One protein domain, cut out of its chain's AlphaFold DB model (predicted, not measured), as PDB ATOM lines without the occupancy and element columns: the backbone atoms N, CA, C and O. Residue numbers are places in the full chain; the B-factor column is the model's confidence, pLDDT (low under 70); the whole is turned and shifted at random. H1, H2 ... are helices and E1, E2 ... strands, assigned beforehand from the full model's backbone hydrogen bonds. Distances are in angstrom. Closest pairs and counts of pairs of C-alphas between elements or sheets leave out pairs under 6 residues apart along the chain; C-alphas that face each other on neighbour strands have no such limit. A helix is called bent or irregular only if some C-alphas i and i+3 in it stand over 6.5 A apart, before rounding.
ATOM      1  N   ASN A  81     -14.488 -38.625  33.886       70.75
ATOM      2  CA  ASN A  81     -13.450 -39.342  34.623       70.75
ATOM      3  C   ASN A  81     -12.066 -39.208  33.981       70.75
ATOM      4  O   ASN A  81     -11.073 -39.479  34.652       70.75
ATOM      5  N   ASP A  82     -11.980 -38.779  32.722       84.00
ATOM      6  CA  ASP A  82     -10.699 -38.543  32.057       84.00
ATOM      7  C   ASP A  82     -10.069 -37.208  32.464       84.00
ATOM      8  O   ASP A  82      -8.909 -36.953  32.147       84.00
ATOM      9  N   TRP A  83     -10.791 -36.390  33.230       87.81
ATOM     10  CA  TRP A  83     -10.289 -35.174  33.847       87.81
ATOM     11  C   TRP A  83     -10.093 -35.351  35.354       87.81
ATOM     12  O   TRP A  83     -10.758 -36.140  36.034       87.81
ATOM     13  N   GLU A  84      -9.176 -34.570  35.900       90.38
ATOM     14  CA  GLU A  84      -9.047 -34.358  37.332       90.38
ATOM     15  C   GLU A  84      -8.827 -32.881  37.638       90.38
ATOM     16  O   GLU A  84      -8.170 -32.159  36.886       90.38
ATOM     17  N   TRP A  85      -9.417 -32.446  38.749       90.50
ATOM     18  CA  TRP A  85      -9.432 -31.056  39.185       90.50
ATOM     19  C   TRP A  85      -8.960 -30.960  40.626       90.50
ATOM     20  O   TRP A  85      -9.348 -31.770  41.471       90.50
ATOM     21  N   ALA A  86      -8.157 -29.943  40.904       86.12
ATOM     22  CA  ALA A  86      -7.713 -29.587  42.238       86.12
ATOM     23  C   ALA A  86      -8.052 -28.121  42.515       86.12
ATOM     24  O   ALA A  86      -7.812 -27.244  41.685       86.12
ATOM     25  N   VAL A  87      -8.600 -27.863  43.703       84.81
ATOM     26  CA  VAL A  87      -8.793 -26.511  44.232       84.81
ATOM     27  C   VAL A  87      -7.643 -26.221  45.188       84.81
ATOM     28  O   VAL A  87      -7.271 -27.081  45.990       84.81
ATOM     29  N   GLY A  88      -7.061 -25.028  45.094       78.19
ATOM     30  CA  GLY A  88      -6.006 -24.603  46.009       78.19
ATOM     31  C   GLY A  88      -6.475 -24.576  47.463       78.19
ATOM     32  O   GLY A  88      -7.662 -24.452  47.757       78.19
ATOM     33  N   THR A  89      -5.534 -24.630  48.404       76.81
ATOM     34  CA  THR A  89      -5.829 -24.636  49.851       76.81
ATOM     35  C   THR A  89      -6.429 -23.324  50.372       76.81
ATOM     36  O   THR A  89      -6.773 -23.224  51.551       76.81
ATOM     37  N   GLY A 106     -10.728   5.428  48.491       85.56
ATOM     38  CA  GLY A 106     -11.973   4.712  48.197       85.56
ATOM     39  C   GLY A 106     -12.321   3.610  49.203       85.56
ATOM     40  O   GLY A 106     -12.982   2.647  48.835       85.56
ATOM     41  N   ASN A 107     -11.870   3.723  50.457       91.31
ATOM     42  CA  ASN A 107     -11.980   2.690  51.493       91.31
ATOM     43  C   ASN A 107     -11.390   1.341  51.044       91.31
ATOM     44  O   ASN A 107     -11.988   0.285  51.266       91.31
ATOM     45  N   LYS A 108     -10.228   1.382  50.380       93.12
ATOM     46  CA  LYS A 108      -9.559   0.208  49.821       93.12
ATOM     47  C   LYS A 108      -8.359  -0.236  50.654       93.12
ATOM     48  O   LYS A 108      -7.566   0.581  51.104       93.12
ATOM     49  N   VAL A 109      -8.196  -1.544  50.800       90.69
ATOM     50  CA  VAL A 109      -7.015  -2.202  51.364       90.69
ATOM     51  C   VAL A 109      -6.435  -3.109  50.290       90.69
ATOM     52  O   VAL A 109      -7.150  -3.945  49.745       90.69
ATOM     53  N   THR A 110      -5.147  -2.957  49.997       92.31
ATOM     54  CA  THR A 110      -4.449  -3.768  48.995       92.31
ATOM     55  C   THR A 110      -3.522  -4.741  49.709       92.31
ATOM     56  O   THR A 110      -2.646  -4.343  50.480       92.31
ATOM     57  N   ILE A 111      -3.722  -6.029  49.451       87.94
ATOM     58  CA  ILE A 111      -2.975  -7.125  50.063       87.94
ATOM     59  C   ILE A 111      -2.169  -7.815  48.972       87.94
ATOM     60  O   ILE A 111      -2.733  -8.354  48.025       87.94
ATOM     61  N   THR A 112      -0.848  -7.826  49.110       89.69
ATOM     62  CA  THR A 112       0.041  -8.528  48.181       89.69
ATOM     63  C   THR A 112       0.125 -10.007  48.544       89.69
ATOM     64  O   THR A 112       0.406 -10.350  49.691       89.69
ATOM     65  N   VAL A 113      -0.072 -10.887  47.565       87.00
ATOM     66  CA  VAL A 113       0.125 -12.333  47.705       87.00
ATOM     67  C   VAL A 113       1.592 -12.645  47.376       87.00
ATOM     68  O   VAL A 113       1.996 -12.531  46.219       87.00
ATOM     69  N   PRO A 114       2.435 -13.005  48.363       82.56
ATOM     70  CA  PRO A 114       3.886 -13.067  48.162       82.56
ATOM     71  C   PRO A 114       4.334 -14.291  47.355       82.56
ATOM     72  O   PRO A 114       5.415 -14.295  46.773       82.56
ATOM     73  N   THR A 115       3.519 -15.342  47.330       85.50
ATOM     74  CA  THR A 115       3.867 -16.638  46.750       85.50
ATOM     75  C   THR A 115       2.899 -17.025  45.653       85.50
ATOM     76  O   THR A 115       1.717 -16.679  45.688       85.50
ATOM     77  N   LEU A 116       3.391 -17.822  44.708       91.19
ATOM     78  CA  LEU A 116       2.530 -18.461  43.728       91.19
ATOM     79  C   LEU A 116       1.483 -19.311  44.455       91.19
ATOM     80  O   LEU A 116       1.837 -20.162  45.269       91.19
ATOM     81  N   THR A 117       0.207 -19.055  44.179       89.38
ATOM     82  CA  THR A 117      -0.906 -19.697  44.882       89.38
ATOM     83  C   THR A 117      -1.971 -20.140  43.878       89.38
ATOM     84  O   THR A 117      -2.662 -19.281  43.324       89.38
ATOM     85  N   PRO A 118      -2.134 -21.450  43.622       90.50
ATOM     86  CA  PRO A 118      -3.189 -21.940  42.741       90.50
ATOM     87  C   PRO A 118      -4.574 -21.723  43.365       90.50
ATOM     88  O   PRO A 118      -4.748 -21.828  44.577       90.50
ATOM     89  N   ILE A 119      -5.569 -21.450  42.522       91.12
ATOM     90  CA  ILE A 119      -7.000 -21.433  42.862       91.12
ATOM     91  C   ILE A 119      -7.677 -22.668  42.273       91.12
ATOM     92  O   ILE A 119      -8.320 -23.414  43.006       91.12
ATOM     93  N   LEU A 120      -7.511 -22.897  40.969       97.12
ATOM     94  CA  LEU A 120      -8.067 -24.043  40.255       97.12
ATOM     95  C   LEU A 120      -7.025 -24.582  39.285       97.12
ATOM     96  O   LEU A 120      -6.465 -23.827  38.495       97.12
ATOM     97  N   VAL A 121      -6.807 -25.890  39.321       95.62
ATOM     98  CA  VAL A 121      -5.965 -26.608  38.364       95.62
ATOM     99  C   VAL A 121      -6.781 -27.759  37.805       95.62
ATOM    100  O   VAL A 121      -7.428 -28.483  38.561       95.62
ATOM    101  N   GLY A 122      -6.764 -27.918  36.487       94.31
ATOM    102  CA  GLY A 122      -7.430 -29.011  35.788       94.31
ATOM    103  C   GLY A 122      -6.466 -29.696  34.844       94.31
ATOM    104  O   GLY A 122      -5.642 -29.030  34.222       94.31
ATOM    105  N   ARG A 123      -6.557 -31.015  34.715       94.81
ATOM    106  CA  ARG A 123      -5.768 -31.757  33.731       94.81
ATOM    107  C   ARG A 123      -6.453 -33.028  33.280       94.81
ATOM    108  O   ARG A 123      -7.240 -33.615  34.022       94.81
ATOM    109  N   THR A 124      -6.119 -33.473  32.079       93.62
ATOM    110  CA  THR A 124      -6.450 -34.820  31.630       93.62
ATOM    111  C   THR A 124      -5.636 -35.843  32.434       93.62
ATOM    112  O   THR A 124      -4.449 -35.639  32.695       93.62
ATOM    113  N   ARG A 125      -6.249 -36.955  32.852       92.00
ATOM    114  CA  ARG A 125      -5.575 -38.074  33.546       92.00
ATOM    115  C   ARG A 125      -4.712 -38.904  32.599       92.00
ATOM    116  O   ARG A 125      -3.711 -39.495  32.997       92.00
ATOM    117  N   LYS A 126      -5.146 -38.970  31.347       90.31
ATOM    118  CA  LYS A 126      -4.521 -39.628  30.201       90.31
ATOM    119  C   LYS A 126      -4.939 -38.853  28.959       90.31
ATOM    120  O   LYS A 126      -5.933 -38.131  29.004       90.31
ATOM    121  N   ALA A 127      -4.239 -39.050  27.850       91.00
ATOM    122  CA  ALA A 127      -4.733 -38.516  26.596       91.00
ATOM    123  C   ALA A 127      -6.073 -39.165  26.221       91.00
ATOM    124  O   ALA A 127      -6.296 -40.357  26.456       91.00
ATOM    125  N   ILE A 128      -6.946 -38.358  25.638       86.50
ATOM    126  CA  ILE A 128      -8.316 -38.695  25.290       86.50
ATOM    127  C   ILE A 128      -8.416 -38.697  23.767       86.50
ATOM    128  O   ILE A 128      -7.848 -37.843  23.092       86.50
ATOM    129  N   GLN A 129      -9.109 -39.688  23.227       85.38
ATOM    130  CA  GLN A 129      -9.350 -39.845  21.800       85.38
ATOM    131  C   GLN A 129     -10.858 -39.940  21.592       85.38
ATOM    132  O   GLN A 129     -11.541 -40.606  22.375       85.38
ATOM    133  N   SER A 130     -11.374 -39.292  20.545       75.00
ATOM    134  CA  SER A 130     -12.784 -39.448  20.191       75.00
ATOM    135  C   SER A 130     -13.039 -40.906  19.790       75.00
ATOM    136  O   SER A 130     -12.328 -41.424  18.922       75.00
ATOM    137  N   PRO A 131     -14.018 -41.599  20.398       68.69
ATOM    138  CA  PRO A 131     -14.377 -42.950  19.984       68.69
ATOM    139  C   PRO A 131     -15.230 -42.944  18.704       68.69
ATOM    140  O   PRO A 131     -15.575 -44.016  18.207       68.69
ATOM    141  N   PHE A 132     -15.594 -41.763  18.190       68.62
ATOM    142  CA  PHE A 132     -16.443 -41.602  17.016       68.62
ATOM    143  C   PHE A 132     -15.611 -41.468  15.736       68.62
ATOM    144  O   PHE A 132     -14.515 -40.897  15.760       68.62
ATOM    145  N   THR A 143     -15.960 -31.808  27.275       86.06
ATOM    146  CA  THR A 143     -15.475 -30.434  27.161       86.06
ATOM    147  C   THR A 143     -15.771 -29.690  28.461       86.06
ATOM    148  O   THR A 143     -16.931 -29.361  28.717       86.06
ATOM    149  N   PRO A 144     -14.768 -29.441  29.326       89.12
ATOM    150  CA  PRO A 144     -15.009 -28.800  30.607       89.12
ATOM    151  C   PRO A 144     -15.335 -27.316  30.440       89.12
ATOM    152  O   PRO A 144     -14.582 -26.568  29.818       89.12
ATOM    153  N   HIS A 145     -16.412 -26.877  31.079       91.44
ATOM    154  CA  HIS A 145     -16.765 -25.475  31.291       91.44
ATOM    155  C   HIS A 145     -16.594 -25.132  32.767       91.44
ATOM    156  O   HIS A 145     -16.910 -25.941  33.639       91.44
ATOM    157  N   ILE A 146     -16.098 -23.932  33.055       93.94
ATOM    158  CA  ILE A 146     -15.766 -23.465  34.399       93.94
ATOM    159  C   ILE A 146     -16.664 -22.279  34.742       93.94
ATOM    160  O   ILE A 146     -16.705 -21.282  34.024       93.94
ATOM    161  N   ALA A 147     -17.358 -22.370  35.873       92.94
ATOM    162  CA  ALA A 147     -18.193 -21.306  36.404       92.94
ATOM    163  C   ALA A 147     -17.769 -20.935  37.826       92.94
ATOM    164  O   ALA A 147     -17.416 -21.789  38.644       92.94
ATOM    165  N   PHE A 148     -17.854 -19.642  38.130       91.06
ATOM    166  CA  PHE A 148     -17.513 -19.086  39.430       91.06
ATOM    167  C   PHE A 148     -18.745 -18.475  40.094       91.06
ATOM    168  O   PHE A 148     -19.615 -17.900  39.434       91.06
ATOM    169  N   THR A 149     -18.820 -18.583  41.418       87.00
ATOM    170  CA  THR A 149     -19.869 -17.952  42.223       87.00
ATOM    171  C   THR A 149     -19.290 -17.249  43.444       87.00
ATOM    172  O   THR A 149     -18.283 -17.667  44.009       87.00
ATOM    173  N   SER A 150     -19.942 -16.180  43.883       89.38
ATOM    174  CA  SER A 150     -19.670 -15.529  45.156       89.38
ATOM    175  C   SER A 150     -20.986 -15.201  45.842       89.38
ATOM    176  O   SER A 150     -21.881 -14.614  45.236       89.38
ATOM    177  N   ASP A 151     -21.120 -15.622  47.099       85.69
ATOM    178  CA  ASP A 151     -22.355 -15.463  47.878       85.69
ATOM    179  C   ASP A 151     -23.610 -15.984  47.142       85.69
ATOM    180  O   ASP A 151     -24.643 -15.320  47.063       85.69
ATOM    181  N   GLY A 152     -23.481 -17.158  46.511       81.31
ATOM    182  CA  GLY A 152     -24.555 -17.810  45.752       81.31
ATOM    183  C   GLY A 152     -24.897 -17.162  44.406       81.31
ATOM    184  O   GLY A 152     -25.779 -17.655  43.709       81.31
ATOM    185  N   ARG A 153     -24.214 -16.081  44.009       85.31
ATOM    186  CA  ARG A 153     -24.409 -15.409  42.714       85.31
ATOM    187  C   ARG A 153     -23.270 -15.731  41.762       85.31
ATOM    188  O   ARG A 153     -22.129 -15.840  42.197       85.31
ATOM    189  N   SER A 154     -23.565 -15.859  40.471       89.31
ATOM    190  CA  SER A 154     -22.526 -16.031  39.451       89.31
ATOM    191  C   SER A 154     -21.604 -14.810  39.403       89.31
ATOM    192  O   SER A 154     -22.070 -13.673  39.484       89.31
ATOM    193  N   VAL A 155     -20.303 -15.059  39.280       91.00
ATOM    194  CA  VAL A 155     -19.276 -14.040  39.038       91.00
ATOM    195  C   VAL A 155     -18.458 -14.451  37.817       91.00
ATOM    196  O   VAL A 155     -18.261 -15.638  37.561       91.00
ATOM    197  N   LYS A 156     -18.009 -13.470  37.033       95.62
ATOM    198  CA  LYS A 156     -17.305 -13.705  35.769       95.62
ATOM    199  C   LYS A 156     -15.814 -13.431  35.935       95.62
ATOM    200  O   LYS A 156     -15.442 -12.338  36.357       95.62
ATOM    201  N   LEU A 157     -14.975 -14.390  35.546       97.75
ATOM    202  CA  LEU A 157     -13.547 -14.144  35.359       97.75
ATOM    203  C   LEU A 157     -13.381 -13.181  34.180       97.75
ATOM    204  O   LEU A 157     -13.888 -13.440  33.087       97.75
ATOM    205  N   THR A 158     -12.721 -12.054  34.413       98.31
ATOM    206  CA  THR A 158     -12.617 -10.969  33.432       98.31
ATOM    207  C   THR A 158     -11.154 -10.707  33.123       98.31
ATOM    208  O   THR A 158     -10.376 -10.499  34.043       98.31
ATOM    209  N   GLY A 159     -10.778 -10.719  31.846       97.25
ATOM    210  CA  GLY A 159      -9.428 -10.391  31.394       97.25
ATOM    211  C   GLY A 159      -9.031  -8.976  31.818       97.25
ATOM    212  O   GLY A 159      -9.862  -8.064  31.797       97.25
ATOM    213  N   GLU A 160      -7.773  -8.824  32.214       95.31
ATOM    214  CA  GLU A 160      -7.140  -7.590  32.681       95.31
ATOM    215  C   GLU A 160      -5.886  -7.303  31.848       95.31
ATOM    216  O   GLU A 160      -5.282  -8.212  31.285       95.31
ATOM    217  N   GLY A 161      -5.463  -6.041  31.817       92.38
ATOM    218  CA  GLY A 161      -4.278  -5.604  31.091       92.38
ATOM    219  C   GLY A 161      -4.623  -5.049  29.719       92.38
ATOM    220  O   GLY A 161      -5.759  -4.644  29.460       92.38
ATOM    221  N   GLU A 162      -3.610  -4.990  28.866       91.50
ATOM    222  CA  GLU A 162      -3.721  -4.432  27.524       91.50
ATOM    223  C   GLU A 162      -3.881  -5.541  26.485       91.50
ATOM    224  O   GLU A 162      -3.429  -6.676  26.669       91.50
ATOM    225  N   GLU A 163      -4.529  -5.193  25.375       89.62
ATOM    226  CA  GLU A 163      -4.579  -6.057  24.201       89.62
ATOM    227  C   GLU A 163      -3.152  -6.423  23.784       89.62
ATOM    228  O   GLU A 163      -2.252  -5.582  23.829       89.62
ATOM    229  N   TRP A 164      -2.938  -7.677  23.390       87.88
ATOM    230  CA  TRP A 164      -1.624  -8.187  22.976       87.88
ATOM    231  C   TRP A 164      -0.556  -8.267  24.077       87.88
ATOM    232  O   TRP A 164       0.583  -8.627  23.775       87.88
ATOM    233  N   GLU A 165      -0.885  -8.004  25.351       91.75
ATOM    234  CA  GLU A 165       0.076  -8.202  26.446       91.75
ATOM    235  C   GLU A 165       0.465  -9.687  26.598       91.75
ATOM    236  O   GLU A 165       1.588  -9.992  27.004       91.75
ATOM    237  N   ALA A 166      -0.449 -10.598  26.246       94.50
ATOM    238  CA  ALA A 166      -0.253 -12.045  26.198       94.50
ATOM    239  C   ALA A 166       0.287 -12.683  27.498       94.50
ATOM    240  O   ALA A 166       1.179 -13.537  27.480       94.50
ATOM    241  N   LYS A 167      -0.236 -12.244  28.652       95.94
ATOM    242  CA  LYS A 167       0.199 -12.683  29.998       95.94
ATOM    243  C   LYS A 167      -0.862 -13.447  30.789       95.94
ATOM    244  O   LYS A 167      -0.616 -13.788  31.945       95.94
ATOM    245  N   GLY A 168      -2.034 -13.675  30.204       97.31
ATOM    246  CA  GLY A 168      -3.157 -14.350  30.843       97.31
ATOM    247  C   GLY A 168      -3.606 -13.662  32.130       97.31
ATOM    248  O   GLY A 168      -3.855 -14.336  33.121       97.31
ATOM    249  N   LYS A 169      -3.646 -12.328  32.175       98.31
ATOM    250  CA  LYS A 169      -4.080 -11.602  33.377       98.31
ATOM    251  C   LYS A 169      -5.598 -11.517  33.433       98.31
ATOM    252  O   LYS A 169      -6.247 -11.233  32.430       98.31
ATOM    253  N   ALA A 170      -6.165 -11.716  34.613       98.38
ATOM    254  CA  ALA A 170      -7.597 -11.572  34.830       98.38
ATOM    255  C   ALA A 170      -7.904 -11.130  36.256       98.38
ATOM    256  O   ALA A 170      -7.046 -11.197  37.128       98.38
ATOM    257  N   TYR A 171      -9.151 -10.754  36.514       98.56
ATOM    258  CA  TYR A 171      -9.652 -10.554  37.860       98.56
ATOM    259  C   TYR A 171     -11.003 -11.226  38.110       98.56
ATOM    260  O   TYR A 171     -11.776 -11.511  37.188       98.56
ATOM    261  N   LEU A 172     -11.276 -11.464  39.392       96.94
ATOM    262  CA  LEU A 172     -12.569 -11.886  39.928       96.94
ATOM    263  C   LEU A 172     -12.963 -10.966  41.080       96.94
ATOM    264  O   LEU A 172     -12.188 -10.786  42.016       96.94
ATOM    265  N   ASP A 173     -14.185 -10.444  41.038       97.69
ATOM    266  CA  ASP A 173     -14.768  -9.691  42.145       97.69
ATOM    267  C   ASP A 173     -15.605 -10.637  43.016       97.69
ATOM    268  O   ASP A 173     -16.574 -11.240  42.549       97.69
ATOM    269  N   ILE A 174     -15.231 -10.780  44.289       94.38
ATOM    270  CA  ILE A 174     -15.913 -11.649  45.254       94.38
ATOM    271  C   ILE A 174     -16.403 -10.870  46.472       94.38
ATOM    272  O   ILE A 174     -15.802  -9.896  46.914       94.38
ATOM    273  N   THR A 175     -17.520 -11.309  47.039       95.12
ATOM    274  CA  THR A 175     -18.148 -10.684  48.203       95.12
ATOM    275  C   THR A 175     -17.280 -10.861  49.444       95.12
ATOM    276  O   THR A 175     -16.913 -11.984  49.791       95.12
ATOM    277  N   VAL A 176     -17.027  -9.758  50.148       94.94
ATOM    278  CA  VAL A 176     -16.348  -9.746  51.447       94.94
ATOM    279  C   VAL A 176     -17.391  -9.644  52.548       94.94
ATOM    280  O   VAL A 176     -18.232  -8.738  52.552       94.94
ATOM    281  N   LYS A 177     -17.324 -10.579  53.494       91.94
ATOM    282  CA  LYS A 177     -18.191 -10.645  54.667       91.94
ATOM    283  C   LYS A 177     -17.385 -10.476  55.942       91.94
ATOM    284  O   LYS A 177     -16.288 -11.017  56.056       91.94
ATOM    285  N   ASP A 178     -17.964  -9.784  56.910       90.88
ATOM    286  CA  ASP A 178     -17.480  -9.817  58.285       90.88
ATOM    287  C   ASP A 178     -17.596 -11.257  58.815       90.88
ATOM    288  O   ASP A 178     -18.648 -11.893  58.695       90.88
ATOM    289  N   ALA A 179     -16.503 -11.795  59.355       88.69
ATOM    290  CA  ALA A 179     -16.432 -13.201  59.747       88.69
ATOM    291  C   ALA A 179     -17.295 -13.529  60.980       88.69
ATOM    292  O   ALA A 179     -17.702 -14.675  61.152       88.69
ATOM    293  N   ASN A 180     -17.586 -12.538  61.826       89.25
ATOM    294  CA  ASN A 180     -18.340 -12.724  63.065       89.25
ATOM    295  C   ASN A 180     -19.851 -12.660  62.819       89.25
ATOM    296  O   ASN A 180     -20.621 -13.391  63.437       89.25
ATOM    297  N   THR A 181     -20.284 -11.778  61.920       90.75
ATOM    298  CA  THR A 181     -21.704 -11.502  61.649       90.75
ATOM    299  C   THR A 181     -22.207 -12.132  60.355       90.75
ATOM    300  O   THR A 181     -23.413 -12.163  60.123       90.75
ATOM    301  N   SER A 182     -21.307 -12.609  59.486       87.88
ATOM    302  CA  SER A 182     -21.612 -13.060  58.117       87.88
ATOM    303  C   SER A 182     -22.282 -11.996  57.235       87.88
ATOM    304  O   SER A 182     -22.798 -12.306  56.157       87.88
ATOM    305  N   SER A 183     -22.275 -10.734  57.668       92.69
ATOM    306  CA  SER A 183     -22.840  -9.619  56.917       92.69
ATOM    307  C   SER A 183     -21.871  -9.160  55.829       92.69
ATOM    308  O   SER A 183     -20.654  -9.167  56.017       92.69
ATOM    309  N   LYS A 184     -22.398  -8.762  54.666       94.12
ATOM    310  CA  LYS A 184     -21.578  -8.181  53.597       94.12
ATOM    311  C   LYS A 184     -21.027  -6.825  54.036       94.12
ATOM    312  O   LYS A 184     -21.810  -5.943  54.399       94.12
ATOM    313  N   ILE A 185     -19.714  -6.649  53.908       94.50
ATOM    314  CA  ILE A 185     -19.001  -5.399  54.221       94.50
ATOM    315  C   ILE A 185     -18.255  -4.805  53.021       94.50
ATOM    316  O   ILE A 185     -17.864  -3.643  53.069       94.50
ATOM    317  N   GLY A 186     -18.074  -5.562  51.936       95.62
ATOM    318  CA  GLY A 186     -17.315  -5.088  50.783       95.62
ATOM    319  C   GLY A 186     -17.232  -6.079  49.629       95.62
ATOM    320  O   GLY A 186     -17.974  -7.066  49.567       95.62
ATOM    321  N   THR A 187     -16.276  -5.808  48.748       96.94
ATOM    322  CA  THR A 187     -15.889  -6.644  47.609       96.94
ATOM    323  C   THR A 187     -14.368  -6.766  47.587       96.94
ATOM    324  O   THR A 187     -13.670  -5.780  47.803       96.94
ATOM    325  N   ALA A 188     -13.849  -7.961  47.330       96.12
ATOM    326  CA  ALA A 188     -12.439  -8.208  47.075       96.12
ATOM    327  C   ALA A 188     -12.254  -8.478  45.585       96.12
ATOM    328  O   ALA A 188     -12.843  -9.421  45.056       96.12
ATOM    329  N   ARG A 189     -11.425  -7.669  44.929       98.19
ATOM    330  CA  ARG A 189     -10.934  -7.932  43.583       98.19
ATOM    331  C   ARG A 189      -9.664  -8.759  43.673       98.19
ATOM    332  O   ARG A 189      -8.658  -8.303  44.210       98.19
ATOM    333  N   LEU A 190      -9.718  -9.982  43.168       97.12
ATOM    334  CA  LEU A 190      -8.565 -10.865  43.068       97.12
ATOM    335  C   LEU A 190      -7.886 -10.608  41.726       97.12
ATOM    336  O   LEU A 190      -8.517 -10.863  40.706       97.12
ATOM    337  N   HIS A 191      -6.638 -10.142  41.711       98.06
ATOM    338  CA  HIS A 191      -5.845 -10.029  40.484       98.06
ATOM    339  C   HIS A 191      -5.088 -11.337  40.250       98.06
ATOM    340  O   HIS A 191      -4.287 -11.763  41.078       98.06
ATOM    341  N   LEU A 192      -5.374 -12.000  39.137       98.31
ATOM    342  CA  LEU A 192      -5.060 -13.403  38.884       98.31
ATOM    343  C   LEU A 192      -4.322 -13.586  37.560       98.31
ATOM    344  O   LEU A 192      -4.238 -12.691  36.719       98.31
ATOM    345  N   THR A 193      -3.787 -14.787  37.391       98.56
ATOM    346  CA  THR A 193      -3.267 -15.315  36.135       98.56
ATOM    347  C   THR A 193      -4.065 -16.558  35.757       98.56
ATOM    348  O   THR A 193      -4.246 -17.440  36.597       98.56
ATOM    349  N   TYR A 194      -4.510 -16.641  34.507       98.62
ATOM    350  CA  TYR A 194      -5.141 -17.809  33.903       98.62
ATOM    351  C   TYR A 194      -4.287 -18.347  32.754       98.62
ATOM    352  O   TYR A 194      -3.568 -17.602  32.087       98.62
ATOM    353  N   VAL A 195      -4.376 -19.650  32.505       98.62
ATOM    354  CA  VAL A 195      -3.690 -20.295  31.385       98.62
ATOM    355  C   VAL A 195      -4.355 -21.626  31.030       98.62
ATOM    356  O   VAL A 195      -4.767 -22.385  31.910       98.62
ATOM    357  N   GLY A 196      -4.439 -21.918  29.733       98.38
ATOM    358  CA  GLY A 196      -4.861 -23.208  29.194       98.38
ATOM    359  C   GLY A 196      -3.879 -23.700  28.134       98.38
ATOM    360  O   GLY A 196      -3.307 -22.898  27.390       98.38
ATOM    361  N   VAL A 197      -3.678 -25.016  28.085       98.50
ATOM    362  CA  VAL A 197      -2.803 -25.701  27.126       98.50
ATOM    363  C   VAL A 197      -3.481 -26.970  26.631       98.50
ATOM    364  O   VAL A 197      -4.044 -27.720  27.431       98.50
ATOM    365  N   ALA A 198      -3.367 -27.237  25.332       96.62
ATOM    366  CA  ALA A 198      -3.679 -28.532  24.740       96.62
ATOM    367  C   ALA A 198      -2.495 -29.014  23.901       96.62
ATOM    368  O   ALA A 198      -1.851 -28.230  23.206       96.62
ATOM    369  N   GLY A 199      -2.209 -30.306  23.971       96.19
ATOM    370  CA  GLY A 199      -1.367 -31.006  23.016       96.19
ATOM    371  C   GLY A 199      -2.203 -32.034  22.269       96.19
ATOM    372  O   GLY A 199      -3.015 -32.723  22.885       96.19
ATOM    373  N   GLU A 200      -1.982 -32.164  20.967       94.56
ATOM    374  CA  GLU A 200      -2.671 -33.140  20.128       94.56
ATOM    375  C   GLU A 200      -1.703 -33.943  19.265       94.56
ATOM    376  O   GLU A 200      -0.588 -33.497  18.979       94.56
ATOM    377  N   VAL A 201      -2.151 -35.120  18.838       95.12
ATOM    378  CA  VAL A 201      -1.492 -35.976  17.850       95.12
ATOM    379  C   VAL A 201      -2.530 -36.423  16.829       95.12
ATOM    380  O   VAL A 201      -3.528 -37.041  17.199       95.12
ATOM    381  N   ASP A 202      -2.273 -36.135  15.558       93.06
ATOM    382  CA  ASP A 202      -2.995 -36.699  14.418       93.06
ATOM    383  C   ASP A 202      -2.615 -38.178  14.270       93.06
ATOM    384  O   ASP A 202      -1.449 -38.517  14.055       93.06
ATOM    385  N   LEU A 203      -3.602 -39.067  14.371       90.12
ATOM    386  CA  LEU A 203      -3.396 -40.517  14.364       90.12
ATOM    387  C   LEU A 203      -3.045 -41.090  12.982       90.12
ATOM    388  O   LEU A 203      -2.584 -42.227  12.895       90.12
ATOM    389  N   LYS A 204      -3.261 -40.336  11.896       91.12
ATOM    390  CA  LYS A 204      -2.909 -40.743  10.526       91.12
ATOM    391  C   LYS A 204      -1.502 -40.296  10.158       91.12
ATOM    392  O   LYS A 204      -0.771 -41.042   9.511       91.12
ATOM    393  N   THR A 205      -1.136 -39.067  10.523       94.12
ATOM    394  CA  THR A 205       0.133 -38.457  10.092       94.12
ATOM    395  C   THR A 205       1.216 -38.449  11.168       94.12
ATOM    396  O   THR A 205       2.367 -38.146  10.852       94.12
ATOM    397  N   ASN A 206       0.872 -38.763  12.423       92.19
ATOM    398  CA  ASN A 206       1.719 -38.578  13.607       92.19
ATOM    399  C   ASN A 206       2.246 -37.143  13.778       92.19
ATOM    400  O   ASN A 206       3.201 -36.911  14.524       92.19
ATOM    401  N   LYS A 207       1.636 -36.156  13.108       96.44
ATOM    402  CA  LYS A 207       1.896 -34.746  13.398       96.44
ATOM    403  C   LYS A 207       1.321 -34.416  14.764       96.44
ATOM    404  O   LYS A 207       0.236 -34.866  15.114       96.44
ATOM    405  N   SER A 208       2.050 -33.615  15.525       97.06
ATOM    406  CA  SER A 208       1.691 -33.298  16.902       97.06
ATOM    407  C   SER A 208       1.898 -31.819  17.192       97.06
ATOM    408  O   SER A 208       2.985 -31.285  16.939       97.06
ATOM    409  N   ILE A 209       0.894 -31.171  17.765       97.06
ATOM    410  CA  ILE A 209       0.895 -29.722  17.968       97.06
ATOM    411  C   ILE A 209       0.603 -29.417  19.435       97.06
ATOM    412  O   ILE A 209      -0.221 -30.083  20.053       97.06
ATOM    413  N   MET A 210       1.301 -28.429  19.998       97.88
ATOM    414  CA  MET A 210       1.006 -27.880  21.322       97.88
ATOM    415  C   MET A 210       0.537 -26.433  21.201       97.88
ATOM    416  O   MET A 210       1.254 -25.601  20.644       97.88
ATOM    417  N   TYR A 211      -0.623 -26.152  21.785       97.31
ATOM    418  CA  TYR A 211      -1.316 -24.871  21.744       97.31
ATOM    419  C   TYR A 211      -1.331 -24.201  23.114       97.31
ATOM    420  O   TYR A 211      -1.512 -24.868  24.136       97.31
ATOM    421  N   SER A 212      -1.239 -22.871  23.125       98.06
ATOM    422  CA  SER A 212      -1.904 -22.095  24.172       98.06
ATOM    423  C   SER A 212      -3.361 -21.851  23.789       98.06
ATOM    424  O   SER A 212      -3.704 -21.887  22.608       98.06
ATOM    425  N   LEU A 213      -4.224 -21.639  24.778       97.69
ATOM    426  CA  LEU A 213      -5.666 -21.652  24.585       97.69
ATOM    427  C   LEU A 213      -6.333 -20.334  24.968       97.69
ATOM    428  O   LEU A 213      -6.031 -19.749  26.010       97.69
ATOM    429  N   PHE A 214      -7.342 -19.974  24.182       96.56
ATOM    430  CA  PHE A 214      -8.471 -19.155  24.612       96.56
ATOM    431  C   PHE A 214      -9.770 -19.950  24.418       96.56
ATOM    432  O   PHE A 214      -9.785 -20.960  23.717       96.56
ATOM    433  N   ALA A 215     -10.864 -19.511  25.044       95.06
ATOM    434  CA  ALA A 215     -12.161 -20.172  24.904       95.06
ATOM    435  C   ALA A 215     -13.258 -19.144  24.633       95.06
ATOM    436  O   ALA A 215     -13.722 -18.445  25.537       95.06
ATOM    437  N   LYS A 216     -13.652 -19.037  23.364       91.69
ATOM    438  CA  LYS A 216     -14.729 -18.151  22.913       91.69
ATOM    439  C   LYS A 216     -16.019 -18.918  22.645       91.69
ATOM    440  O   LYS A 216     -17.096 -18.402  22.937       91.69
ATOM    441  N   ASP A 217     -15.893 -20.126  22.109       89.00
ATOM    442  CA  ASP A 217     -17.021 -20.900  21.603       89.00
ATOM    443  C   ASP A 217     -17.469 -21.984  22.592       89.00
ATOM    444  O   ASP A 217     -16.709 -22.437  23.446       89.00
ATOM    445  N   ASN A 218     -18.729 -22.420  22.483       85.25
ATOM    446  CA  ASN A 218     -19.329 -23.378  23.424       85.25
ATOM    447  C   ASN A 218     -18.662 -24.762  23.419       85.25
ATOM    448  O   ASN A 218     -18.765 -25.498  24.397       85.25
ATOM    449  N   ASN A 219     -17.993 -25.123  22.331       83.69
ATOM    450  CA  ASN A 219     -17.243 -26.367  22.177       83.69
ATOM    451  C   ASN A 219     -15.765 -26.237  22.589       83.69
ATOM    452  O   ASN A 219     -15.058 -27.247  22.601       83.69
ATOM    453  N   ALA A 220     -15.304 -25.040  22.965       90.19
ATOM    454  CA  ALA A 220     -13.945 -24.828  23.438       90.19
ATOM    455  C   ALA A 220     -13.769 -25.327  24.880       90.19
ATOM    456  O   ALA A 220     -14.604 -25.071  25.759       90.19
ATOM    457  N   ILE A 221     -12.656 -26.014  25.152       92.38
ATOM    458  CA  ILE A 221     -12.322 -26.406  26.528       92.38
ATOM    459  C   ILE A 221     -12.025 -25.197  27.402       92.38
ATOM    460  O   ILE A 221     -11.460 -24.202  26.961       92.38
ATOM    461  N   PHE A 222     -12.357 -25.326  28.684       96.12
ATOM    462  CA  PHE A 222     -12.128 -24.315  29.716       96.12
ATOM    463  C   PHE A 222     -12.912 -23.014  29.503       96.12
ATOM    464  O   PHE A 222     -12.558 -21.978  30.074       96.12
ATOM    465  N   LEU A 223     -14.007 -23.065  28.737       95.44
ATOM    466  CA  LEU A 223     -14.932 -21.942  28.607       95.44
ATOM    467  C   LEU A 223     -15.366 -21.433  29.988       95.44
ATOM    468  O   LEU A 223     -15.664 -22.217  30.886       95.44
ATOM    469  N   GLY A 224     -15.357 -20.110  30.160       95.31
ATOM    470  CA  GLY A 224     -15.602 -19.433  31.440       95.31
ATOM    471  C   GLY A 224     -14.365 -19.306  32.342       95.31
ATOM    472  O   GLY A 224     -14.304 -18.388  33.160       95.31
ATOM    473  N   GLY A 225     -13.345 -20.149  32.142       97.19
ATOM    474  CA  GLY A 225     -12.039 -20.070  32.805       97.19
ATOM    475  C   GLY A 225     -10.944 -19.366  31.995       97.19
ATOM    476  O   GLY A 225      -9.904 -19.043  32.569       97.19
ATOM    477  N   LEU A 226     -11.168 -19.120  30.699       98.19
ATOM    478  CA  LEU A 226     -10.284 -18.379  29.792       98.19
ATOM    479  C   LEU A 226     -11.046 -17.159  29.231       98.19
ATOM    480  O   LEU A 226     -11.811 -17.309  28.277       98.19
ATOM    481  N   PRO A 227     -10.938 -15.967  29.846       97.12
ATOM    482  CA  PRO A 227     -11.702 -14.798  29.420       97.12
ATOM    483  C   PRO A 227     -11.237 -14.259  28.062       97.12
ATOM    484  O   PRO A 227     -10.061 -14.313  27.730       97.12
ATOM    485  N   THR A 228     -12.172 -13.681  27.302       96.25
ATOM    486  CA  THR A 228     -11.942 -13.166  25.936       96.25
ATOM    487  C   THR A 228     -12.336 -11.694  25.764       96.25
ATOM    488  O   THR A 228     -12.389 -11.185  24.648       96.25
ATOM    489  N   ASN A 229     -12.640 -10.980  26.858       96.75
ATOM    490  CA  ASN A 229     -13.028  -9.563  26.804       96.75
ATOM    491  C   ASN A 229     -11.866  -8.609  26.477       96.75
ATOM    492  O   ASN A 229     -12.132  -7.479  26.082       96.75
ATOM    493  N   VAL A 230     -10.615  -9.038  26.658       95.62
ATOM    494  CA  VAL A 230      -9.416  -8.341  26.168       95.62
ATOM    495  C   VAL A 230      -8.812  -9.220  25.076       95.62
ATOM    496  O   VAL A 230      -8.518 -10.388  25.332       95.62
ATOM    497  N   GLY A 231      -8.669  -8.685  23.861       93.12
ATOM    498  CA  GLY A 231      -8.150  -9.439  22.718       93.12
ATOM    499  C   GLY A 231      -6.706  -9.899  22.939       93.12
ATOM    500  O   GLY A 231      -5.882  -9.134  23.441       93.12
ATOM    501  N   ALA A 232      -6.411 -11.152  22.577       92.38
ATOM    502  CA  ALA A 232      -5.073 -11.746  22.671       92.38
ATOM    503  C   ALA A 232      -4.399 -11.541  24.046       92.38
ATOM    504  O   ALA A 232      -3.211 -11.214  24.138       92.38
ATOM    505  N   SER A 233      -5.183 -11.658  25.121       94.38
ATOM    506  CA  SER A 233      -4.709 -11.451  26.494       94.38
ATOM    507  C   SER A 233      -4.111 -12.719  27.097       94.38
ATOM    508  O   SER A 233      -3.249 -12.633  27.973       94.38
ATOM    509  N   GLU A 234      -4.515 -13.888  26.602       96.69
ATOM    510  CA  GLU A 234      -3.955 -15.199  26.910       96.69
ATOM    511  C   GLU A 234      -2.490 -15.338  26.479       96.69
ATOM    512  O   GLU A 234      -1.976 -14.575  25.664       96.69
ATOM    513  N   PHE A 235      -1.799 -16.341  27.019       97.12
ATOM    514  CA  PHE A 235      -0.448 -16.659  26.568       97.12
ATOM    515  C   PHE A 235      -0.448 -16.958  25.065       97.12
ATOM    516  O   PHE A 235      -1.301 -17.679  24.559       97.12
ATOM    517  N   ARG A 236       0.528 -16.406  24.344       92.19
ATOM    518  CA  ARG A 236       0.624 -16.586  22.892       92.19
ATOM    519  C   ARG A 236       1.197 -17.942  22.511       92.19
ATOM    520  O   ARG A 236       0.624 -18.640  21.691       92.19
ATOM    521  N   SER A 237       2.293 -18.354  23.139       95.19
ATOM    522  CA  SER A 237       2.949 -19.604  22.767       95.19
ATOM    523  C   SER A 237       2.553 -20.769  23.665       95.19
ATOM    524  O   SER A 237       2.447 -20.639  24.891       95.19
ATOM    525  N   GLY A 238       2.413 -21.957  23.068       96.81
ATOM    526  CA  GLY A 238       2.192 -23.192  23.827       96.81
ATOM    527  C   GLY A 238       3.318 -23.468  24.833       96.81
ATOM    528  O   GLY A 238       3.078 -24.022  25.903       96.81
ATOM    529  N   SER A 239       4.551 -23.039  24.527       97.00
ATOM    530  CA  SER A 239       5.715 -23.192  25.409       97.00
ATOM    531  C   SER A 239       5.635 -22.312  26.661       97.00
ATOM    532  O   SER A 239       5.882 -22.802  27.764       97.00
ATOM    533  N   ALA A 240       5.262 -21.036  26.523       97.56
ATOM    534  CA  ALA A 240       5.091 -20.139  27.665       97.56
ATOM    535  C   ALA A 240       3.893 -20.559  28.527       97.56
ATOM    536  O   ALA A 240       3.972 -20.549  29.757       97.56
ATOM    537  N   ALA A 241       2.811 -20.988  27.874       98.44
ATOM    538  CA  ALA A 241       1.610 -21.450  28.546       98.44
ATOM    539  C   ALA A 241       1.868 -22.711  29.387       98.44
ATOM    540  O   ALA A 241       1.530 -22.727  30.571       98.44
ATOM    541  N   VAL A 242       2.542 -23.733  28.836       98.50
ATOM    542  CA  VAL A 242       2.817 -24.971  29.591       98.50
ATOM    543  C   VAL A 242       3.787 -24.748  30.751       98.50
ATOM    544  O   VAL A 242       3.621 -25.321  31.826       98.50
ATOM    545  N   ALA A 243       4.756 -23.842  30.585       98.25
ATOM    546  CA  ALA A 243       5.646 -23.450  31.673       98.25
ATOM    547  C   ALA A 243       4.886 -22.760  32.820       98.25
ATOM    548  O   ALA A 243       5.288 -22.862  33.980       98.25
ATOM    549  N   MET A 244       3.791 -22.048  32.525       98.31
ATOM    550  CA  MET A 244       2.949 -21.441  33.553       98.31
ATOM    551  C   MET A 244       2.017 -22.464  34.213       98.31
ATOM    552  O   MET A 244       1.892 -22.454  35.438       98.31
ATOM    553  N   THR A 245       1.405 -23.377  33.452       97.81
ATOM    554  CA  THR A 245       0.559 -24.435  34.037       97.81
ATOM    555  C   THR A 245       1.358 -25.330  34.975       97.81
ATOM    556  O   THR A 245       0.877 -25.628  36.066       97.81
ATOM    557  N   GLU A 246       2.592 -25.689  34.610       97.38
ATOM    558  CA  GLU A 246       3.501 -26.482  35.449       97.38
ATOM    559  C   GLU A 246       3.769 -25.804  36.801       97.38
ATOM    560  O   GLU A 246       3.663 -26.442  37.848       97.38
ATOM    561  N   LYS A 247       4.024 -24.489  36.807       96.12
ATOM    562  CA  LYS A 247       4.246 -23.724  38.046       96.12
ATOM    563  C   LYS A 247       3.051 -23.760  38.998       96.12
ATOM    564  O   LYS A 247       3.245 -23.741  40.211       96.12
ATOM    565  N   PHE A 248       1.832 -23.812  38.465       93.06
ATOM    566  CA  PHE A 248       0.607 -23.944  39.255       93.06
ATOM    567  C   PHE A 248       0.276 -25.390  39.656       93.06
ATOM    568  O   PHE A 248      -0.658 -25.592  40.427       93.06
ATOM    569  N   GLY A 249       1.039 -26.386  39.189       91.88
ATOM    570  CA  GLY A 249       0.814 -27.808  39.473       91.88
ATOM    571  C   GLY A 249      -0.048 -28.540  38.435       91.88
ATOM    572  O   GLY A 249      -0.556 -29.625  38.718       91.88
ATOM    573  N   GLY A 250      -0.245 -27.947  37.253       95.25
ATOM    574  CA  GLY A 250      -0.832 -28.604  36.083       95.25
ATOM    575  C   GLY A 250       0.149 -29.559  35.397       95.25
ATOM    576  O   GLY A 250       1.183 -29.911  35.961       95.25
ATOM    577  N   LEU A 251      -0.163 -29.986  34.170       97.31
ATOM    578  CA  LEU A 251       0.770 -30.805  33.388       97.31
ATOM    579  C   LEU A 251       1.972 -29.971  32.923       97.31
ATOM    580  O   LEU A 251       1.814 -28.872  32.385       97.31
ATOM    581  N   SER A 252       3.159 -30.543  33.082       98.19
ATOM    582  CA  SER A 252       4.392 -30.130  32.408       98.19
ATOM    583  C   SER A 252       4.395 -30.549  30.932       98.19
ATOM    584  O   SER A 252       3.629 -31.416  30.496       98.19
ATOM    585  N   LYS A 253       5.330 -29.995  30.146       98.31
ATOM    586  CA  LYS A 253       5.541 -30.417  28.749       98.31
ATOM    587  C   LYS A 253       5.850 -31.915  28.663       98.31
ATOM    588  O   LYS A 253       5.333 -32.600  27.789       98.31
ATOM    589  N   GLN A 254       6.678 -32.431  29.566       98.38
ATOM    590  CA  GLN A 254       7.076 -33.838  29.609       98.38
ATOM    591  C   GLN A 254       5.891 -34.752  29.932       98.38
ATOM    592  O   GLN A 254       5.776 -35.832  29.358       98.38
ATOM    593  N   GLU A 255       4.987 -34.324  30.812       98.19
ATOM    594  CA  GLU A 255       3.770 -35.083  31.101       98.19
ATOM    595  C   GLU A 255       2.789 -35.071  29.927       98.19
ATOM    596  O   GLU A 255       2.200 -36.113  29.647       98.19
ATOM    597  N   LEU A 256       2.661 -33.956  29.193       97.94
ATOM    598  CA  LEU A 256       1.889 -33.924  27.943       97.94
ATOM    599  C   LEU A 256       2.452 -34.914  26.916       97.94
ATOM    600  O   LEU A 256       1.706 -35.744  26.399       97.94
ATOM    601  N   LEU A 257       3.768 -34.885  26.677       98.25
ATOM    602  CA  LEU A 257       4.453 -35.830  25.784       98.25
ATOM    603  C   LEU A 257       4.195 -37.286  26.204       98.25
ATOM    604  O   LEU A 257       3.846 -38.122  25.372       98.25
ATOM    605  N   LYS A 258       4.284 -37.574  27.508       98.12
ATOM    606  CA  LYS A 258       4.013 -38.901  28.073       98.12
ATOM    607  C   LYS A 258       2.560 -39.338  27.886       98.12
ATOM    608  O   LYS A 258       2.323 -40.491  27.543       98.12
ATOM    609  N   GLN A 259       1.584 -38.460  28.122       97.31
ATOM    610  CA  GLN A 259       0.170 -38.798  27.919       97.31
ATOM    611  C   GLN A 259      -0.140 -39.057  26.441       97.31
ATOM    612  O   GLN A 259      -0.897 -39.973  26.112       97.31
ATOM    613  N   LEU A 260       0.466 -38.269  25.552       96.50
ATOM    614  CA  LEU A 260       0.293 -38.378  24.107       96.50
ATOM    615  C   LEU A 260       1.083 -39.534  23.482       96.50
ATOM    616  O   LEU A 260       0.703 -39.982  22.406       96.50
ATOM    617  N   ASP A 261       2.061 -40.096  24.196       97.12
ATOM    618  CA  ASP A 261       2.968 -41.154  23.725       97.12
ATOM    619  C   ASP A 261       3.847 -40.701  22.544       97.12
ATOM    620  O   ASP A 261       3.965 -41.363  21.517       97.12
ATOM    621  N   ILE A 262       4.450 -39.516  22.684       97.56
ATOM    622  CA  ILE A 262       5.355 -38.915  21.695       97.56
ATOM    623  C   ILE A 262       6.645 -38.432  22.365       97.56
ATOM    624  O   ILE A 262       6.663 -38.104  23.549       97.56
ATOM    625  N   GLN A 263       7.744 -38.352  21.609       96.88
ATOM    626  CA  GLN A 263       9.035 -37.883  22.141       96.88
ATOM    627  C   GLN A 263       9.171 -36.356  22.130       96.88
ATOM    628  O   GLN A 263       9.837 -35.779  22.987       96.88
ATOM    629  N   GLN A 264       8.551 -35.698  21.151       97.38
ATOM    630  CA  GLN A 264       8.553 -34.247  20.997       97.38
ATOM    631  C   GLN A 264       7.356 -33.806  20.157       97.38
ATOM    632  O   GLN A 264       6.871 -34.571  19.326       97.38
ATOM    633  N   PHE A 265       6.932 -32.558  20.336       97.94
ATOM    634  CA  PHE A 265       5.957 -31.941  19.446       97.94
ATOM    635  C   PHE A 265       6.620 -31.548  18.122       97.94
ATOM    636  O   PHE A 265       7.625 -30.839  18.132       97.94
ATOM    637  N   THR A 266       6.042 -31.952  16.988       97.88
ATOM    638  CA  THR A 266       6.426 -31.447  15.658       97.88
ATOM    639  C   THR A 266       6.226 -29.939  15.531       97.88
ATOM    640  O   THR A 266       6.958 -29.284  14.793       97.88
ATOM    641  N   THR A 267       5.240 -29.376  16.234       97.62
ATOM    642  CA  THR A 267       4.973 -27.936  16.234       97.62
ATOM    643  C   THR A 267       4.570 -27.464  17.624       97.62
ATOM    644  O   THR A 267       3.777 -28.097  18.313       97.62
ATOM    645  N   ILE A 268       5.111 -26.323  18.032       96.69
ATOM    646  CA  ILE A 268       4.636 -25.563  19.186       96.69
ATOM    647  C   ILE A 268       4.156 -24.238  18.616       96.69
ATOM    648  O   ILE A 268       4.914 -23.591  17.898       96.69
ATOM    649  N   THR A 269       2.897 -23.878  18.859       95.75
ATOM    650  CA  THR A 269       2.352 -22.644  18.292       95.75
ATOM    651  C   THR A 269       2.942 -21.420  18.982       95.75
ATOM    652  O   THR A 269       3.249 -21.457  20.177       95.75
ATOM    653  N   GLU A 270       3.077 -20.339  18.214       92.81
ATOM    654  CA  GLU A 270       3.440 -18.997  18.700       92.81
ATOM    655  C   GLU A 270       2.213 -18.080  18.853       92.81
ATOM    656  O   GLU A 270       2.352 -16.936  19.277       92.81
ATOM    657  N   ASP A 271       1.023 -18.607  18.553       90.69
ATOM    658  CA  ASP A 271      -0.277 -17.982  18.790       90.69
ATOM    659  C   ASP A 271      -1.219 -18.947  19.530       90.69
ATOM    660  O   ASP A 271      -1.034 -20.176  19.530       90.69
ATOM    661  N   SER A 272      -2.228 -18.368  20.180       92.25
ATOM    662  CA  SER A 272      -3.267 -19.078  20.916       92.25
ATOM    663  C   SER A 272      -4.343 -19.634  19.974       92.25
ATOM    664  O   SER A 272      -4.528 -19.165  18.850       92.25
ATOM    665  N   SER A 273      -5.072 -20.651  20.432       92.50
ATOM    666  CA  SER A 273      -6.131 -21.301  19.656       92.50
ATOM    667  C   SER A 273      -7.427 -21.431  20.453       92.50
ATOM    668  O   SER A 273      -7.406 -21.707  21.656       92.50
ATOM    669  N   ASN A 274      -8.557 -21.273  19.762       89.38
ATOM    670  CA  ASN A 274      -9.866 -21.682  20.260       89.38
ATOM    671  C   ASN A 274     -10.000 -23.185  20.038       89.38
ATOM    672  O   ASN A 274     -10.373 -23.626  18.952       89.38
ATOM    673  N   TYR A 275      -9.612 -23.964  21.041       82.31
ATOM    674  CA  TYR A 275      -9.449 -25.400  20.863       82.31
ATOM    675  C   TYR A 275     -10.714 -26.171  21.231       82.31
ATOM    676  O   TYR A 275     -11.110 -26.220  22.401       82.31
ATOM    677  N   GLU A 276     -11.312 -26.807  20.229       77.75
ATOM    678  CA  GLU A 276     -12.432 -27.729  20.393       77.75
ATOM    679  C   GLU A 276     -11.933 -29.078  20.916       77.75
ATOM    680  O   GLU A 276     -10.975 -29.650  20.394       77.75
ATOM    681  N   PHE A 277     -12.563 -29.609  21.963       70.19
ATOM    682  CA  PHE A 277     -12.160 -30.908  22.498       70.19
ATOM    683  C   PHE A 277     -12.744 -32.071  21.702       70.19
ATOM    684  O   PHE A 277     -13.909 -32.030  21.321       70.19
ATOM    685  N   LEU A 278     -11.964 -33.150  21.576       69.69
ATOM    686  CA  LEU A 278     -12.350 -34.406  20.918       69.69
ATOM    687  C   LEU A 278     -12.653 -34.294  19.422       69.69
ATOM    688  O   LEU A 278     -13.640 -34.830  18.922       69.69
ATOM    689  N   VAL A 279     -11.716 -33.698  18.689       71.12
ATOM    690  CA  VAL A 279     -11.681 -33.805  17.230       71.12
ATOM    691  C   VAL A 279     -11.388 -35.258  16.837       71.12
ATOM    692  O   VAL A 279     -10.416 -35.871  17.290       71.12
ATOM    693  N   ALA A 280     -12.248 -35.843  16.008       77.69
ATOM    694  CA  ALA A 280     -12.056 -37.195  15.504       77.69
ATOM    695  C   ALA A 280     -10.751 -37.318  14.698       77.69
ATOM    696  O   ALA A 280     -10.356 -36.401  13.984       77.69
ATOM    697  N   GLY A 281     -10.065 -38.454  14.842       82.12
ATOM    698  CA  GLY A 281      -8.733 -38.659  14.259       82.12
ATOM    699  C   GLY A 281      -7.575 -38.097  15.095       82.12
ATOM    700  O   GLY A 281      -6.420 -38.314  14.728       82.12
ATOM    701  N   PHE A 282      -7.856 -37.459  16.239       88.19
ATOM    702  CA  PHE A 282      -6.840 -36.917  17.139       88.19
ATOM    703  C   PHE A 282      -6.847 -37.579  18.518       88.19
ATOM    704  O   PHE A 282      -7.879 -37.994  19.052       88.19
ATOM    705  N   LYS A 283      -5.657 -37.632  19.116       90.69
ATOM    706  CA  LYS A 283      -5.423 -37.940  20.529       90.69
ATOM    707  C   LYS A 283      -4.974 -36.659  21.228       90.69
ATOM    708  O   LYS A 283      -4.017 -36.038  20.779       90.69
ATOM    709  N   VAL A 284      -5.642 -36.274  22.313       92.25
ATOM    710  CA  VAL A 284      -5.494 -34.954  22.947       92.25
ATOM    711  C   VAL A 284      -5.195 -35.086  24.439       92.25
ATOM    712  O   VAL A 284      -5.818 -35.881  25.133       92.25
ATOM    713  N   ALA A 285      -4.274 -34.279  24.957       94.88
ATOM    714  CA  ALA A 285      -4.039 -34.087  26.388       94.88
ATOM    715  C   ALA A 285      -4.063 -32.589  26.699       94.88
ATOM    716  O   ALA A 285      -3.570 -31.788  25.909       94.88
ATOM    717  N   ALA A 286      -4.632 -32.191  27.834       96.56
ATOM    718  CA  ALA A 286      -4.843 -30.777  28.131       96.56
ATOM    719  C   ALA A 286      -4.712 -30.460  29.621       96.56
ATOM    720  O   ALA A 286      -4.919 -31.310  30.490       96.56
ATOM    721  N   THR A 287      -4.369 -29.208  29.915       98.31
ATOM    722  CA  THR A 287      -4.213 -28.697  31.279       98.31
ATOM    723  C   THR A 287      -4.652 -27.237  31.378       98.31
ATOM    724  O   THR A 287      -4.524 -26.461  30.433       98.31
ATOM    725  N   TYR A 288      -5.153 -26.870  32.551       98.62
ATOM    726  CA  TYR A 288      -5.646 -25.548  32.914       98.62
ATOM    727  C   TYR A 288      -5.081 -25.134  34.270       98.62
ATOM    728  O   TYR A 288      -4.959 -25.971  35.169       98.62
ATOM    729  N   ALA A 289      -4.800 -23.845  34.439       98.44
ATOM    730  CA  ALA A 289      -4.528 -23.270  35.745       98.44
ATOM    731  C   ALA A 289      -5.084 -21.845  35.883       98.44
ATOM    732  O   ALA A 289      -5.048 -21.047  34.948       98.44
ATOM    733  N   LEU A 290      -5.543 -21.535  37.093       98.44
ATOM    734  CA  LEU A 290      -5.913 -20.207  37.568       98.44
ATOM    735  C   LEU A 290      -5.304 -20.001  38.950       98.44
ATOM    736  O   LEU A 290      -5.454 -20.862  39.818       98.44
ATOM    737  N   GLY A 291      -4.681 -18.854  39.192       94.56
ATOM    738  CA  GLY A 291      -4.170 -18.521  40.518       94.56
ATOM    739  C   GLY A 291      -3.437 -17.191  40.585       94.56
ATOM    740  O   GLY A 291      -3.408 -16.431  39.622       94.56
ATOM    741  N   PHE A 292      -2.832 -16.923  41.737       95.19
ATOM    742  CA  PHE A 292      -1.950 -15.780  41.939       95.19
ATOM    743  C   PHE A 292      -0.525 -16.152  41.545       95.19
ATOM    744  O   PHE A 292       0.034 -17.121  42.060       95.19
ATOM    745  N   GLN A 293       0.092 -15.359  40.679       95.19
ATOM    746  CA  GLN A 293       1.544 -15.269  40.599       95.19
ATOM    747  C   GLN A 293       2.093 -14.481  41.802       95.19
ATOM    748  O   GLN A 293       1.359 -13.692  42.408       95.19
ATOM    749  N   PRO A 294       3.383 -14.657  42.148       90.38
ATOM    750  CA  PRO A 294       4.018 -13.860  43.188       90.38
ATOM    751  C   PRO A 294       3.816 -12.364  42.949       90.38
ATOM    752  O   PRO A 294       4.002 -11.869  41.837       90.38
ATOM    753  N   ASN A 295       3.482 -11.650  44.018       92.12
ATOM    754  CA  ASN A 295       3.244 -10.210  44.061       92.12
ATOM    755  C   ASN A 295       1.968  -9.711  43.367       92.12
ATOM    756  O   ASN A 295       1.763  -8.499  43.305       92.12
ATOM    757  N   GLN A 296       1.087 -10.596  42.892       94.00
ATOM    758  CA  GLN A 296      -0.272 -10.180  42.539       94.00
ATOM    759  C   GLN A 296      -1.067  -9.801  43.795       94.00
ATOM    760  O   GLN A 296      -0.718 -10.185  44.914       94.00
ATOM    761  N   THR A 297      -2.120  -9.010  43.621       94.81
ATOM    762  CA  THR A 297      -2.811  -8.349  44.728       94.81
ATOM    763  C   THR A 297      -4.254  -8.804  44.896       94.81
ATOM    764  O   THR A 297      -4.909  -9.306  43.981       94.81
ATOM    765  N   ILE A 298      -4.750  -8.592  46.109       94.88
ATOM    766  CA  ILE A 298      -6.160  -8.621  46.460       94.88
ATOM    767  C   ILE A 298      -6.529  -7.217  46.923       94.88
ATOM    768  O   ILE A 298      -6.011  -6.734  47.930       94.88
ATOM    769  N   ASP A 299      -7.436  -6.583  46.195       95.12
ATOM    770  CA  ASP A 299      -7.941  -5.251  46.498       95.12
ATOM    771  C   ASP A 299      -9.300  -5.378  47.193       95.12
ATOM    772  O   ASP A 299     -10.318  -5.659  46.564       95.12
ATOM    773  N   VAL A 300      -9.323  -5.191  48.511       94.94
ATOM    774  CA  VAL A 300     -10.544  -5.202  49.326       94.94
ATOM    775  C   VAL A 300     -11.105  -3.790  49.395       94.94
ATOM    776  O   VAL A 300     -10.493  -2.911  49.990       94.94
ATOM    777  N   THR A 301     -12.276  -3.559  48.815       95.62
ATOM    778  CA  THR A 301     -12.998  -2.283  48.884       95.62
ATOM    779  C   THR A 301     -14.222  -2.423  49.780       95.62
ATOM    780  O   THR A 301     -15.095  -3.258  49.525       95.62
ATOM    781  N   PHE A 302     -14.299  -1.609  50.833       94.81
ATOM    782  CA  PHE A 302     -15.441  -1.604  51.747       94.81
ATOM    783  C   PHE A 302     -16.593  -0.755  51.206       94.81
ATOM    784  O   PHE A 302     -16.385   0.313  50.628       94.81
ATOM    785  N   GLU A 303     -17.825  -1.212  51.428       93.75
ATOM    786  CA  GLU A 303     -19.014  -0.428  51.088       93.75
ATOM    787  C   GLU A 303     -19.077   0.858  51.928       93.75
ATOM    788  O   GLU A 303     -18.546   0.943  53.041       93.75
ATOM    789  N   GLN A 304     -19.755   1.878  51.402       87.94
ATOM    790  CA  GLN A 304     -19.933   3.146  52.103       87.94
ATOM    791  C   GLN A 304     -20.555   2.922  53.493       87.94
ATOM    792  O   GLN A 304     -21.569   2.243  53.632       87.94
ATOM    793  N   GLY A 305     -19.926   3.488  54.528       86.88
ATOM    794  CA  GLY A 305     -20.360   3.328  55.920       86.88
ATOM    795  C   GLY A 305     -20.052   1.963  56.548       86.88
ATOM    796  O   GLY A 305     -20.387   1.760  57.710       86.88
ATOM    797  N   LYS A 306     -19.405   1.042  55.818       90.25
ATOM    798  CA  LYS A 306     -19.005  -0.290  56.308       90.25
ATOM    799  C   LYS A 306     -17.493  -0.485  56.414       90.25
ATOM    800  O   LYS A 306     -17.042  -1.587  56.716       90.25
ATOM    801  N   ALA A 307     -16.712   0.567  56.167       87.56
ATOM    802  CA  ALA A 307     -15.282   0.552  56.437       87.56
ATOM    803  C   ALA A 307     -15.055   0.263  57.936       87.56
ATOM    804  O   ALA A 307     -15.635   0.965  58.772       87.56
ATOM    805  N   PRO A 308     -14.253  -0.756  58.294       86.25
ATOM    806  CA  PRO A 308     -13.979  -1.059  59.688       86.25
ATOM    807  C   PRO A 308     -13.343   0.132  60.413       86.25
ATOM    808  O   PRO A 308     -12.547   0.870  59.840       86.25
ATOM    809  N   THR A 309     -13.662   0.312  61.691       88.44
ATOM    810  CA  THR A 309     -13.000   1.301  62.568       88.44
ATOM    811  C   THR A 309     -12.042   0.648  63.565       88.44
ATOM    812  O   THR A 309     -11.324   1.331  64.292       88.44
ATOM    813  N   SER A 310     -12.003  -0.683  63.583       88.12
ATOM    814  CA  SER A 310     -11.136  -1.515  64.409       88.12
ATOM    815  C   SER A 310     -10.768  -2.798  63.657       88.12
ATOM    816  O   SER A 310     -11.332  -3.105  62.600       88.12
ATOM    817  N   THR A 311      -9.804  -3.553  64.192       87.56
ATOM    818  CA  THR A 311      -9.407  -4.855  63.644       87.56
ATOM    819  C   THR A 311     -10.625  -5.759  63.477       87.56
ATOM    820  O   THR A 311     -11.242  -6.168  64.457       87.56
ATOM    821  N   THR A 312     -10.947  -6.080  62.226       88.25
ATOM    822  CA  THR A 312     -12.141  -6.843  61.861       88.25
ATOM    823  C   THR A 312     -11.737  -8.057  61.028       88.25
ATOM    824  O   THR A 312     -11.116  -7.880  59.974       88.25
ATOM    825  N   PRO A 313     -12.052  -9.289  61.465       88.94
ATOM    826  CA  PRO A 313     -11.845 -10.471  60.644       88.94
ATOM    827  C   PRO A 313     -12.868 -10.500  59.504       88.94
ATOM    828  O   PRO A 313     -14.056 -10.243  59.703       88.94
ATOM    829  N   TRP A 314     -12.418 -10.851  58.303       89.19
ATOM    830  CA  TRP A 314     -13.266 -10.933  57.120       89.19
ATOM    831  C   TRP A 314     -13.036 -12.241  56.367       89.19
ATOM    832  O   TRP A 314     -11.999 -12.890  56.498       89.19
ATOM    833  N   THR A 315     -14.030 -12.637  55.581       87.94
ATOM    834  CA  THR A 315     -13.986 -13.811  54.707       87.94
ATOM    835  C   THR A 315     -14.475 -13.432  53.319       87.94
ATOM    836  O   THR A 315     -15.338 -12.568  53.169       87.94
ATOM    837  N   ALA A 316     -13.929 -14.080  52.297       90.19
ATOM    838  CA  ALA A 316     -14.428 -13.969  50.937       90.19
ATOM    839  C   ALA A 316     -14.332 -15.342  50.271       90.19
ATOM    840  O   ALA A 316     -13.244 -15.876  50.068       90.19
ATOM    841  N   SER A 317     -15.487 -15.945  49.997       88.25
ATOM    842  CA  SER A 317     -15.572 -17.299  49.451       88.25
ATOM    843  C   SER A 317     -15.861 -17.258  47.956       88.25
ATOM    844  O   SER A 317     -16.776 -16.563  47.503       88.25
ATOM    845  N   LEU A 318     -15.093 -18.053  47.214       88.56
ATOM    846  CA  LEU A 318     -15.279 -18.316  45.794       88.56
ATOM    847  C   LEU A 318     -15.803 -19.746  45.636       88.56
ATOM    848  O   LEU A 318     -15.113 -20.703  45.975       88.56
ATOM    849  N   GLY A 319     -17.025 -19.891  45.135       86.38
ATOM    850  CA  GLY A 319     -17.532 -21.173  44.664       86.38
ATOM    851  C   GLY A 319     -17.036 -21.437  43.247       86.38
ATOM    852  O   GLY A 319     -17.025 -20.531  42.414       86.38
ATOM    853  N   ILE A 320     -16.636 -22.675  42.975       88.44
ATOM    854  CA  ILE A 320     -16.122 -23.117  41.678       88.44
ATOM    855  C   ILE A 320     -16.941 -24.327  41.245       88.44
ATOM    856  O   ILE A 320     -17.129 -25.261  42.024       88.44
ATOM    857  N   GLN A 321     -17.412 -24.315  40.005       88.62
ATOM    858  CA  GLN A 321     -18.124 -25.426  39.395       88.62
ATOM    859  C   GLN A 321     -17.481 -25.759  38.053       88.62
ATOM    860  O   GLN A 321     -17.241 -24.869  37.242       88.62
ATOM    861  N   VAL A 322     -17.241 -27.050  37.820       86.06
ATOM    862  CA  VAL A 322     -16.856 -27.567  36.507       86.06
ATOM    863  C   VAL A 322     -17.983 -28.445  35.985       86.06
ATOM    864  O   VAL A 322     -18.400 -29.393  36.653       86.06
ATOM    865  N   THR A 323     -18.493 -28.109  34.807       87.25
ATOM    866  CA  THR A 323     -19.492 -28.891  34.067       87.25
ATOM    867  C   THR A 323     -18.898 -29.379  32.758       87.25
ATOM    868  O   THR A 323     -17.839 -28.914  32.356       87.25
ATOM    869  N   TYR A 324     -19.566 -30.316  32.093       82.62
ATOM    870  CA  TYR A 324     -19.086 -30.883  30.840       82.62
ATOM    871  C   TYR A 324     -20.201 -30.874  29.812       82.62
ATOM    872  O   TYR A 324     -21.339 -31.222  30.144       82.62
ATOM    873  N   VAL A 325     -19.850 -30.467  28.598       74.38
ATOM    874  CA  VAL A 325     -20.709 -30.492  27.411       74.38
ATOM    875  C   VAL A 325     -20.153 -31.456  26.372       74.38
ATOM    876  O   VAL A 325     -18.931 -31.744  26.401       74.38
TER     877      VAL A 325
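This is residues 81 to 89, 106 to 132 and 143 to 325 of the 325 residues of the protein "K88 pilin" of Edwardsiella hoshinae (UniProt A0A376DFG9). A long, twisted sheet of nine strands is built along the bent strand E7 and curls round helix H1, with H2 on the same face. On its other side the small sheet E5 E4 E12 is partly face to face with it, a sandwich of two sheets with planes 44 degrees apart; E2, E6 and E11 lie along the part of E7 away from the helices. The printed part has 219 residues with twelve named strands and two named helices, in the order E1 to E8, H1, H2, E9 to E12, and is mostly strand. The large sheet is branched and mixed. The whole is compact, radius of gyration of the C-alphas 18.8 A, yet a rod spanning 67 by 31 by 26 A.

Find C-alpha 83 at (-10.289, -35.174, 33.847), where E1, residues 83 to 87, begins. Next come E2, 108 to 112; E3, 117 to 124; E4, 144 to 150; E5, 153 to 155; and E6, 169 to 178, 28.3 A long. From C-alpha 184 at (-21.578, -8.181, 53.597), E7 runs 51.9 A to residue 202, bending by 53 degrees at residue 187. Then read E8, 208 to 214; H1, 238 to 247, 14.4 A; H2, 253 to 260, 10.6 A; E9, 267 to 274, which bends by 91 degrees at residue 270; E10, 282 to 292, 33.0 A; E11, 297 to 302; and E12, 319 to 324, ending at (-19.086, -30.883, 30.840).

Start at edge strand E1, antiparallel to E3, with N 84 and O 123 2.9 A apart. E10 lies on the other side of E3, antiparallel, with N 122 and O 288 at 3.0 A; E3 lies on one side of E10 and E7 on the other side, antiparallel to E10, with N 195 and O 289 at 2.9 A. On the same side of E7 as E10 look also for E11, antiparallel to E7, with N 189 and O 299 at 2.8 A; E7 lies on one side of E11 and E2 on the other side, antiparallel to E11, with N 109 and O 300 at 2.8 A. On the other side of E7 are E6, with N 174 and O 188 at 2.9 A, and E8, with N 200 and O 209 at 2.9 A; E6 E7 E8 is a meander of two hairpins, each strand the antiparallel neighbour of the one before. E8, H1 H2, E9 is a strand-helix-strand unit, parallel neighbours with helices between and a right-handed crossover; N 269 and O 210 are 3.0 A apart. H1 comes closest to E7 at the C-alphas of Ala 241 and Val 195, 6.1 A. H2, 8.2 A in height over the sheet, lies over E7 and E10. H1 and H2 only just touch, with 3 pairs of C-alphas within 8 A, closest Val 242 and Lys 253 at 6.1 A, about perpendicular at 77 degrees. In both helices every O i to N i+4 pair is within hydrogen-bond range. In the small sheet E4 and E12 are antiparallel, with N 147 and O 321 at 2.9 A, while E5 and E4 meet only at a point.

The two farthest C-alphas, of Lys 204 and Thr 309, are 67.7 A apart. Residues 90 to 105 and 133 to 142 are not printed, leaving gaps of 30.0 A and 15.1 A between C-alphas. The links E5 to E6, E8 to H1 and E11 to E12 are long. Mean pLDDT of the printed part is 92.0; residues 131, 132 and 278 are under 70.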